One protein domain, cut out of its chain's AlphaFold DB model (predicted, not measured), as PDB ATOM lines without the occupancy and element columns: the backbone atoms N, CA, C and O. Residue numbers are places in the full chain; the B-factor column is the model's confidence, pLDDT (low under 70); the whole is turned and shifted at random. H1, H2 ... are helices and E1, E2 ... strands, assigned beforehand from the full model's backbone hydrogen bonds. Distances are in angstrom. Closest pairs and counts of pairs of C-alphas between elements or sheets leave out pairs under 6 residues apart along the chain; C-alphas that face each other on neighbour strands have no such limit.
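AT A GLANCE: This is residues 309 to 373 of the 381 residues of a protein of Devosia sp. Root685 (UniProt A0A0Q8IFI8). A small sheet of three parallel strands, in the order E1, E2, E3, has H2 packed over E2; H1 is off the sheet, and residues 325 to 334 stick out. The 65 printed residues run E1, H1, E2, H2, E3, mixed in class, with under half in named elements. The whole is compact, radius of gyration of the C-alphas 11.9 A, spanning 37 by 20 by 18 A.

HOW THE PARTS SIT: Start at E1, residues 309 to 312, parallel to E2, residues 351 to 355; N 311 and O 354 are within hydrogen-bond range, 3.0 A. H1, residues 336 to 343, is not on the sheet. H2, residues 358 to 364, is on it, height 5.2 A, along the strands; the closest C-alphas of E2 and H2, Pro 355 and Arg 361, are 5.0 A apart. E3, residues 370 to 372, is parallel to E2, with N 353 and O 371 within range, 2.8 A. E1, H1, E2 and E2, H2, E3 are strand-helix-strand units, parallel neighbour strands with a helix between, both crossovers right-handed. In H1 and H2 every O i to N i+4 pair is within hydrogen-bond range.

IN THESE COORDINATES: Find C-alpha 309 at (-22.570, -16.041, 15.937), where E1 begins; E3 ends at C-alpha 372, (-26.641, -7.349, 16.340). H1 measures 11.0 A, E2 12.3 A.

THE WHOLE: Look along the long link, residues 313 to 335; the printed part has no cut, and no printed residue is under 70 in pLDDT.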
ATOM      1  N   LEU A 309     -22.319 -15.400  14.648       93.12
ATOM      2  CA  LEU A 309     -22.570 -16.041  15.937       93.12
ATOM      3  C   LEU A 309     -24.063 -16.062  16.237       93.12
ATOM      4  O   LEU A 309     -24.705 -15.014  16.248       93.12
ATOM      5  N   VAL A 310     -24.599 -17.246  16.514       93.38
ATOM      6  CA  VAL A 310     -25.950 -17.427  17.052       93.38
ATOM      7  C   VAL A 310     -25.821 -17.548  18.567       93.38
ATOM      8  O   VAL A 310     -25.145 -18.460  19.038       93.38
ATOM      9  N   LEU A 311     -26.402 -16.606  19.312       93.88
ATOM     10  CA  LEU A 311     -26.205 -16.462  20.760       93.88
ATOM     11  C   LEU A 311     -27.529 -16.657  21.500       93.88
ATOM     12  O   LEU A 311     -28.520 -16.016  21.152       93.88
ATOM     13  N   GLY A 312     -27.541 -17.463  22.558       90.25
ATOM     14  CA  GLY A 312     -28.712 -17.610  23.425       90.25
ATOM     15  C   GLY A 312     -28.534 -18.683  24.495       90.25
ATOM     16  O   GLY A 312     -27.480 -19.306  24.600       90.25
ATOM     17  N   ALA A 313     -29.578 -18.911  25.287       80.69
ATOM     18  CA  ALA A 313     -29.623 -19.996  26.269       80.69
ATOM     19  C   ALA A 313     -29.930 -21.373  25.638       80.69
ATOM     20  O   ALA A 313     -29.950 -22.380  26.343       80.69
ATOM     21  N   GLY A 314     -30.217 -21.413  24.331       74.88
ATOM     22  CA  GLY A 314     -30.494 -22.617  23.543       74.88
ATOM     23  C   GLY A 314     -29.423 -22.893  22.478       74.88
ATOM     24  O   GLY A 314     -28.263 -22.548  22.645       74.88
ATOM     25  N   ALA A 315     -29.802 -23.523  21.363       71.75
ATOM     26  CA  ALA A 315     -28.867 -23.934  20.307       71.75
ATOM     27  C   ALA A 315     -27.943 -22.795  19.803       71.75
ATOM     28  O   ALA A 315     -28.389 -21.667  19.619       71.75
ATOM     29  N   GLY A 316     -26.673 -23.110  19.520       83.69
ATOM     30  CA  GLY A 316     -25.648 -22.140  19.109       83.69
ATOM     31  C   GLY A 316     -24.528 -22.003  20.143       83.69
ATOM     32  O   GLY A 316     -24.162 -22.980  20.799       83.69
ATOM     33  N   GLU A 317     -23.971 -20.798  20.273       88.06
ATOM     34  CA  GLU A 317     -23.032 -20.445  21.344       88.06
ATOM     35  C   GLU A 317     -23.833 -20.154  22.624       88.06
ATOM     36  O   GLU A 317     -24.492 -19.117  22.754       88.06
ATOM     37  N   MET A 318     -23.785 -21.110  23.555       90.88
ATOM     38  CA  MET A 318     -24.499 -21.063  24.831       90.88
ATOM     39  C   MET A 318     -23.960 -19.945  25.724       90.88
ATOM     40  O   MET A 318     -22.760 -19.889  26.004       90.88
ATOM     41  N   VAL A 319     -24.852 -19.101  26.240       93.31
ATOM     42  CA  VAL A 319     -24.499 -18.009  27.159       93.31
ATOM     43  C   VAL A 319     -25.317 -18.068  28.455       93.31
ATOM     44  O   VAL A 319     -26.430 -18.598  28.453       93.31
ATOM     45  N   PRO A 320     -24.784 -17.552  29.582       92.56
ATOM     46  CA  PRO A 320     -25.508 -17.470  30.843       92.56
ATOM     47  C   PRO A 320     -26.849 -16.754  30.699       92.56
ATOM     48  O   PRO A 320     -26.986 -15.832  29.896       92.56
ATOM     49  N   ALA A 321     -27.819 -17.147  31.526       92.31
ATOM     50  CA  ALA A 321     -29.124 -16.504  31.562       92.31
ATOM     51  C   ALA A 321     -28.999 -14.995  31.826       92.31
ATOM     52  O   ALA A 321     -28.190 -14.549  32.644       92.31
ATOM     53  N   TYR A 322     -29.841 -14.214  31.152       92.88
ATOM     54  CA  TYR A 322     -29.923 -12.782  31.392       92.88
ATOM     55  C   TYR A 322     -30.548 -12.502  32.757       92.88
ATOM     56  O   TYR A 322     -31.666 -12.938  33.034       92.88
ATOM     57  N   VAL A 323     -29.844 -11.729  33.582       93.44
ATOM     58  CA  VAL A 323     -30.360 -11.215  34.851       93.44
ATOM     59  C   VAL A 323     -30.662  -9.723  34.679       93.44
ATOM     60  O   VAL A 323     -29.727  -8.944  34.440       93.44
ATOM     61  N   PRO A 324     -31.942  -9.308  34.791       93.75
ATOM     62  CA  PRO A 324     -32.315  -7.900  34.782       93.75
ATOM     63  C   PRO A 324     -31.611  -7.121  35.893       93.75
ATOM     64  O   PRO A 324     -31.345  -7.653  36.974       93.75
ATOM     65  N   VAL A 325     -31.373  -5.830  35.665       94.56
ATOM     66  CA  VAL A 325     -30.700  -4.951  36.635       94.56
ATOM     67  C   VAL A 325     -31.408  -4.944  37.998       94.56
ATOM     68  O   VAL A 325     -30.749  -5.000  39.032       94.56
ATOM     69  N   SER A 326     -32.745  -4.982  38.014       92.75
ATOM     70  CA  SER A 326     -33.561  -5.028  39.239       92.75
ATOM     71  C   SER A 326     -33.424  -6.315  40.060       92.75
ATOM     72  O   SER A 326     -33.781  -6.319  41.235       92.75
ATOM     73  N   LEU A 327     -32.926  -7.397  39.457       94.56
ATOM     74  CA  LEU A 327     -32.719  -8.703  40.094       94.56
ATOM     75  C   LEU A 327     -31.229  -9.034  40.270       94.56
ATOM     76  O   LEU A 327     -30.890 -10.147  40.666       94.56
ATOM     77  N   THR A 328     -30.335  -8.099  39.938       93.38
ATOM     78  CA  THR A 328     -28.889  -8.327  40.002       93.38
ATOM     79  C   THR A 328     -28.420  -8.348  41.456       93.38
ATOM     80  O   THR A 328     -28.540  -7.354  42.171       93.38
ATOM     81  N   ASP A 329     -27.843  -9.475  41.881       93.25
ATOM     82  CA  ASP A 329     -27.099  -9.568  43.136       93.25
ATOM     83  C   ASP A 329     -25.658  -9.098  42.914       93.25
ATOM     84  O   ASP A 329     -24.800  -9.828  42.425       93.25
ATOM     85  N   TRP A 330     -25.384  -7.858  43.309       92.12
ATOM     86  CA  TRP A 330     -24.067  -7.243  43.177       92.12
ATOM     87  C   TRP A 330     -22.989  -7.836  44.099       92.12
ATOM     88  O   TRP A 330     -21.824  -7.437  43.999       92.12
ATOM     89  N   ALA A 331     -23.357  -8.718  45.034       90.50
ATOM     90  CA  ALA A 331     -22.428  -9.436  45.905       90.50
ATOM     91  C   ALA A 331     -22.109 -10.854  45.394       90.50
ATOM     92  O   ALA A 331     -21.149 -11.474  45.878       90.50
ATOM     93  N   ALA A 332     -22.882 -11.359  44.427       90.31
ATOM     94  CA  ALA A 332     -22.657 -12.658  43.816       90.31
ATOM     95  C   ALA A 332     -21.373 -12.670  42.962       90.31
ATOM     96  O   ALA A 332     -20.958 -11.634  42.438       90.31
ATOM     97  N   PRO A 333     -20.724 -13.839  42.808       89.25
ATOM     98  CA  PRO A 333     -19.635 -14.005  41.858       89.25
ATOM     99  C   PRO A 333     -20.079 -13.739  40.413       89.25
ATOM    100  O   PRO A 333     -21.106 -14.245  39.959       89.25
ATOM    101  N   ALA A 334     -19.260 -12.997  39.679       86.56
ATOM    102  CA  ALA A 334     -19.471 -12.657  38.280       86.56
ATOM    103  C   ALA A 334     -18.953 -13.738  37.316       86.56
ATOM    104  O   ALA A 334     -17.844 -14.249  37.471       86.56
ATOM    105  N   LEU A 335     -19.697 -14.021  36.241       85.25
ATOM    106  CA  LEU A 335     -19.330 -15.005  35.203       85.25
ATOM    107  C   LEU A 335     -18.449 -14.400  34.095       85.25
ATOM    108  O   LEU A 335     -18.769 -14.430  32.908       85.25
ATOM    109  N   ARG A 336     -17.323 -13.814  34.492       89.94
ATOM    110  CA  ARG A 336     -16.495 -12.925  33.651       89.94
ATOM    111  C   ARG A 336     -15.721 -13.665  32.564       89.94
ATOM    112  O   ARG A 336     -15.499 -13.124  31.480       89.94
ATOM    113  N   ASP A 337     -15.349 -14.908  32.850       88.50
ATOM    114  CA  ASP A 337     -14.628 -15.786  31.930       88.50
ATOM    115  C   ASP A 337     -15.388 -16.019  30.626       88.50
ATOM    116  O   ASP A 337     -14.790 -16.021  29.549       88.50
ATOM    117  N   VAL A 338     -16.713 -16.158  30.719       90.69
ATOM    118  CA  VAL A 338     -17.575 -16.347  29.551       90.69
ATOM    119  C   VAL A 338     -17.513 -15.120  28.645       90.69
ATOM    120  O   VAL A 338     -17.320 -15.249  27.437       90.69
ATOM    121  N   TRP A 339     -17.596 -13.922  29.225       93.38
ATOM    122  CA  TRP A 339     -17.546 -12.657  28.487       93.38
ATOM    123  C   TRP A 339     -16.196 -12.451  27.801       93.38
ATOM    124  O   TRP A 339     -16.142 -12.092  26.624       93.38
ATOM    125  N   ARG A 340     -15.101 -12.773  28.498       92.88
ATOM    126  CA  ARG A 340     -13.759 -12.790  27.904       92.88
ATOM    127  C   ARG A 340     -13.665 -13.787  26.746       92.88
ATOM    128  O   ARG A 340     -13.096 -13.455  25.707       92.88
ATOM    129  N   GLY A 341     -14.232 -14.983  26.906       91.31
ATOM    130  CA  GLY A 341     -14.294 -16.001  25.856       91.31
ATOM    131  C   GLY A 341     -15.033 -15.516  24.605       91.31
ATOM    132  O   GLY A 341     -14.546 -15.711  23.493       91.31
ATOM    133  N   LEU A 342     -16.156 -14.811  24.773       91.62
ATOM    134  CA  LEU A 342     -16.909 -14.230  23.659       91.62
ATOM    135  C   LEU A 342     -16.132 -13.134  22.925       91.62
ATOM    136  O   LEU A 342     -16.113 -13.129  21.695       91.62
ATOM    137  N   ALA A 343     -15.417 -12.258  23.638       90.75
ATOM    138  CA  ALA A 343     -14.575 -11.246  22.992       90.75
ATOM    139  C   ALA A 343     -13.463 -11.842  22.115       90.75
ATOM    140  O   ALA A 343     -12.966 -11.174  21.206       90.75
ATOM    141  N   ALA A 344     -13.081 -13.103  22.350       88.44
ATOM    142  CA  ALA A 344     -12.108 -13.805  21.521       88.44
ATOM    143  C   ALA A 344     -12.677 -14.209  20.148       88.44
ATOM    144  O   ALA A 344     -11.904 -14.548  19.256       88.44
ATOM    145  N   ARG A 345     -14.002 -14.147  19.942       86.81
ATOM    146  CA  ARG A 345     -14.676 -14.476  18.670       86.81
ATOM    147  C   ARG A 345     -14.617 -13.355  17.620       86.81
ATOM    148  O   ARG A 345     -15.372 -13.382  16.652       86.81
ATOM    149  N   ARG A 346     -13.738 -12.363  17.791       79.81
ATOM    150  CA  ARG A 346     -13.511 -11.297  16.803       79.81
ATOM    151  C   ARG A 346     -12.791 -11.810  15.549       79.81
ATOM    152  O   ARG A 346     -11.992 -12.739  15.627       79.81
ATOM    153  N   GLY A 347     -13.040 -11.160  14.414       75.75
ATOM    154  CA  GLY A 347     -12.277 -11.339  13.174       75.75
ATOM    155  C   GLY A 347     -11.645 -10.029  12.706       75.75
ATOM    156  O   GLY A 347     -11.378  -9.136  13.510       75.75
ATOM    157  N   THR A 348     -11.402  -9.905  11.401       74.56
ATOM    158  CA  THR A 348     -10.841  -8.691  10.777       74.56
ATOM    159  C   THR A 348     -11.838  -7.568  10.513       74.56
ATOM    160  O   THR A 348     -11.439  -6.500  10.057       74.56
ATOM    161  N   GLY A 349     -13.116  -7.785  10.814       79.94
ATOM    162  CA  GLY A 349     -14.142  -6.748  10.790       79.94
ATOM    163  C   GLY A 349     -15.266  -7.036  11.779       79.94
ATOM    164  O   GLY A 349     -15.126  -7.857  12.690       79.94
ATOM    165  N   ALA A 350     -16.411  -6.396  11.572       85.81
ATOM    166  CA  ALA A 350     -17.565  -6.551  12.448       85.81
ATOM    167  C   ALA A 350     -18.053  -8.009  12.568       85.81
ATOM    168  O   ALA A 350     -18.120  -8.746  11.583       85.81
ATOM    169  N   VAL A 351     -18.439  -8.411  13.781       89.88
ATOM    170  CA  VAL A 351     -18.969  -9.754  14.067       89.88
ATOM    171  C   VAL A 351     -20.490  -9.712  14.009       89.88
ATOM    172  O   VAL A 351     -21.129  -9.013  14.798       89.88
ATOM    173  N   ARG A 352     -21.104 -10.462  13.088       93.00
ATOM    174  CA  ARG A 352     -22.570 -10.518  12.996       93.00
ATOM    175  C   ARG A 352     -23.111 -11.440  14.086       93.00
ATOM    176  O   ARG A 352     -22.844 -12.637  14.075       93.00
ATOM    177  N   CYS A 353     -23.899 -10.886  14.996       94.38
ATOM    178  CA  CYS A 353     -24.512 -11.607  16.106       94.38
ATOM    179  C   CYS A 353     -26.021 -11.750  15.870       94.38
ATOM    180  O   CYS A 353     -26.707 -10.757  15.630       94.38
ATOM    181  N   ILE A 354     -26.540 -12.972  15.953       94.50
ATOM    182  CA  ILE A 354     -27.959 -13.319  15.841       94.50
ATOM    183  C   ILE A 354     -28.423 -13.765  17.235       94.50
ATOM    184  O   ILE A 354     -28.183 -14.910  17.621       94.50
ATOM    185  N   PRO A 355     -29.017 -12.864  18.037       93.81
ATOM    186  CA  PRO A 355     -29.503 -13.222  19.362       93.81
ATOM    187  C   PRO A 355     -30.818 -14.006  19.255       93.81
ATOM    188  O   PRO A 355     -31.763 -13.540  18.618       93.81
ATOM    189  N   LEU A 356     -30.892 -15.164  19.910       92.88
ATOM    190  CA  LEU A 356     -32.108 -15.982  20.007       92.88
ATOM    191  C   LEU A 356     -33.046 -15.514  21.127       92.88
ATOM    192  O   LEU A 356     -34.247 -15.759  21.080       92.88
ATOM    193  N   ASP A 357     -32.497 -14.844  22.138       92.56
ATOM    194  CA  ASP A 357     -33.212 -14.395  23.328       92.56
ATOM    195  C   ASP A 357     -32.531 -13.160  23.963       92.56
ATOM    196  O   ASP A 357     -31.607 -12.555  23.402       92.56
ATOM    197  N   ALA A 358     -33.007 -12.752  25.145       92.94
ATOM    198  CA  ALA A 358     -32.423 -11.647  25.904       92.94
ATOM    199  C   ALA A 358     -30.974 -11.929  26.347       92.94
ATOM    200  O   ALA A 358     -30.153 -11.012  26.355       92.94
ATOM    201  N   ALA A 359     -30.644 -13.186  26.659       94.12
ATOM    202  CA  ALA A 359     -29.296 -13.588  27.052       94.12
ATOM    203  C   ALA A 359     -28.313 -13.439  25.888       94.12
ATOM    204  O   ALA A 359     -27.244 -12.857  26.055       94.12
ATOM    205  N   GLY A 360     -28.709 -13.858  24.686       94.81
ATOM    206  CA  GLY A 360     -27.927 -13.671  23.471       94.81
ATOM    207  C   GLY A 360     -27.706 -12.200  23.124       94.81
ATOM    208  O   GLY A 360     -26.604 -11.811  22.734       94.81
ATOM    209  N   ARG A 361     -28.733 -11.358  23.304       94.88
ATOM    210  CA  ARG A 361     -28.625  -9.909  23.062       94.88
ATOM    211  C   ARG A 361     -27.659  -9.242  24.035       94.88
ATOM    212  O   ARG A 361     -26.853  -8.420  23.608       94.88
ATOM    213  N   TYR A 362     -27.732  -9.608  25.311       95.12
ATOM    214  CA  TYR A 362     -26.801  -9.154  26.338       95.12
ATOM    215  C   TYR A 362     -25.369  -9.615  26.031       95.12
ATOM    216  O   TYR A 362     -24.453  -8.806  25.941       95.12
ATOM    217  N   ALA A 363     -25.186 -10.904  25.742       95.50
ATOM    218  CA  ALA A 363     -23.886 -11.487  25.427       95.50
ATOM    219  C   ALA A 363     -23.185 -10.822  24.229       95.50
ATOM    220  O   ALA A 363     -21.969 -10.625  24.257       95.50
ATOM    221  N   ALA A 364     -23.942 -10.420  23.202       95.25
ATOM    222  CA  ALA A 364     -23.397  -9.712  22.044       95.25
ATOM    223  C   ALA A 364     -22.696  -8.391  22.417       95.25
ATOM    224  O   ALA A 364     -21.782  -7.966  21.715       95.25
ATOM    225  N   GLY A 365     -23.079  -7.756  23.531       95.19
ATOM    226  CA  GLY A 365     -22.450  -6.530  24.018       95.19
ATOM    227  C   GLY A 365     -21.006  -6.705  24.500       95.19
ATOM    228  O   GLY A 365     -20.295  -5.712  24.627       95.19
ATOM    229  N   PHE A 366     -20.556  -7.940  24.751       95.38
ATOM    230  CA  PHE A 366     -19.170  -8.252  25.124       95.38
ATOM    231  C   PHE A 366     -18.281  -8.589  23.923       95.38
ATOM    232  O   PHE A 366     -17.097  -8.873  24.091       95.38
ATOM    233  N   ILE A 367     -18.827  -8.557  22.708       94.12
ATOM    234  CA  ILE A 367     -18.091  -8.852  21.482       94.12
ATOM    235  C   ILE A 367     -17.685  -7.521  20.833       94.12
ATOM    236  O   ILE A 367     -18.562  -6.739  20.451       94.12
ATOM    237  N   PRO A 368     -16.376  -7.233  20.695       90.94
ATOM    238  CA  PRO A 368     -15.921  -6.015  20.035       90.94
ATOM    239  C   PRO A 368     -16.510  -5.898  18.626       90.94
ATOM    240  O   PRO A 368     -16.480  -6.858  17.858       90.94
ATOM    241  N   GLU A 369     -17.030  -4.715  18.292       89.00
ATOM    242  CA  GLU A 369     -17.563  -4.395  16.956       89.00
ATOM    243  C   GLU A 369     -18.725  -5.305  16.505       89.00
ATOM    244  O   GLU A 369     -18.946  -5.516  15.311       89.00
ATOM    245  N   ALA A 370     -19.501  -5.835  17.456       91.88
ATOM    246  CA  ALA A 370     -20.678  -6.633  17.149       91.88
ATOM    247  C   ALA A 370     -21.748  -5.841  16.375       91.88
ATOM    248  O   ALA A 370     -22.165  -4.742  16.764       91.88
ATOM    249  N   ILE A 371     -22.263  -6.455  15.311       90.81
ATOM    250  CA  ILE A 371     -23.491  -6.045  14.629       90.81
ATOM    251  C   ILE A 371     -24.583  -7.022  15.043       90.81
ATOM    252  O   ILE A 371     -24.605  -8.173  14.605       90.81
ATOM    253  N   VAL A 372     -25.493  -6.559  15.893       89.94
ATOM    254  CA  VAL A 372     -26.641  -7.349  16.340       89.94
ATOM    255  C   VAL A 372     -27.722  -7.298  15.263       89.94
ATOM    256  O   VAL A 372     -28.279  -6.234  14.992       89.94
ATOM    257  N   ALA A 373     -28.000  -8.437  14.631       82.88
ATOM    258  CA  ALA A 373     -29.050  -8.563  13.630       82.88
ATOM    259  C   ALA A 373     -30.442  -8.471  14.277       82.88
ATOM    260  O   ALA A 373     -30.650  -8.911  15.413       82.88
TER     261      ALA A 373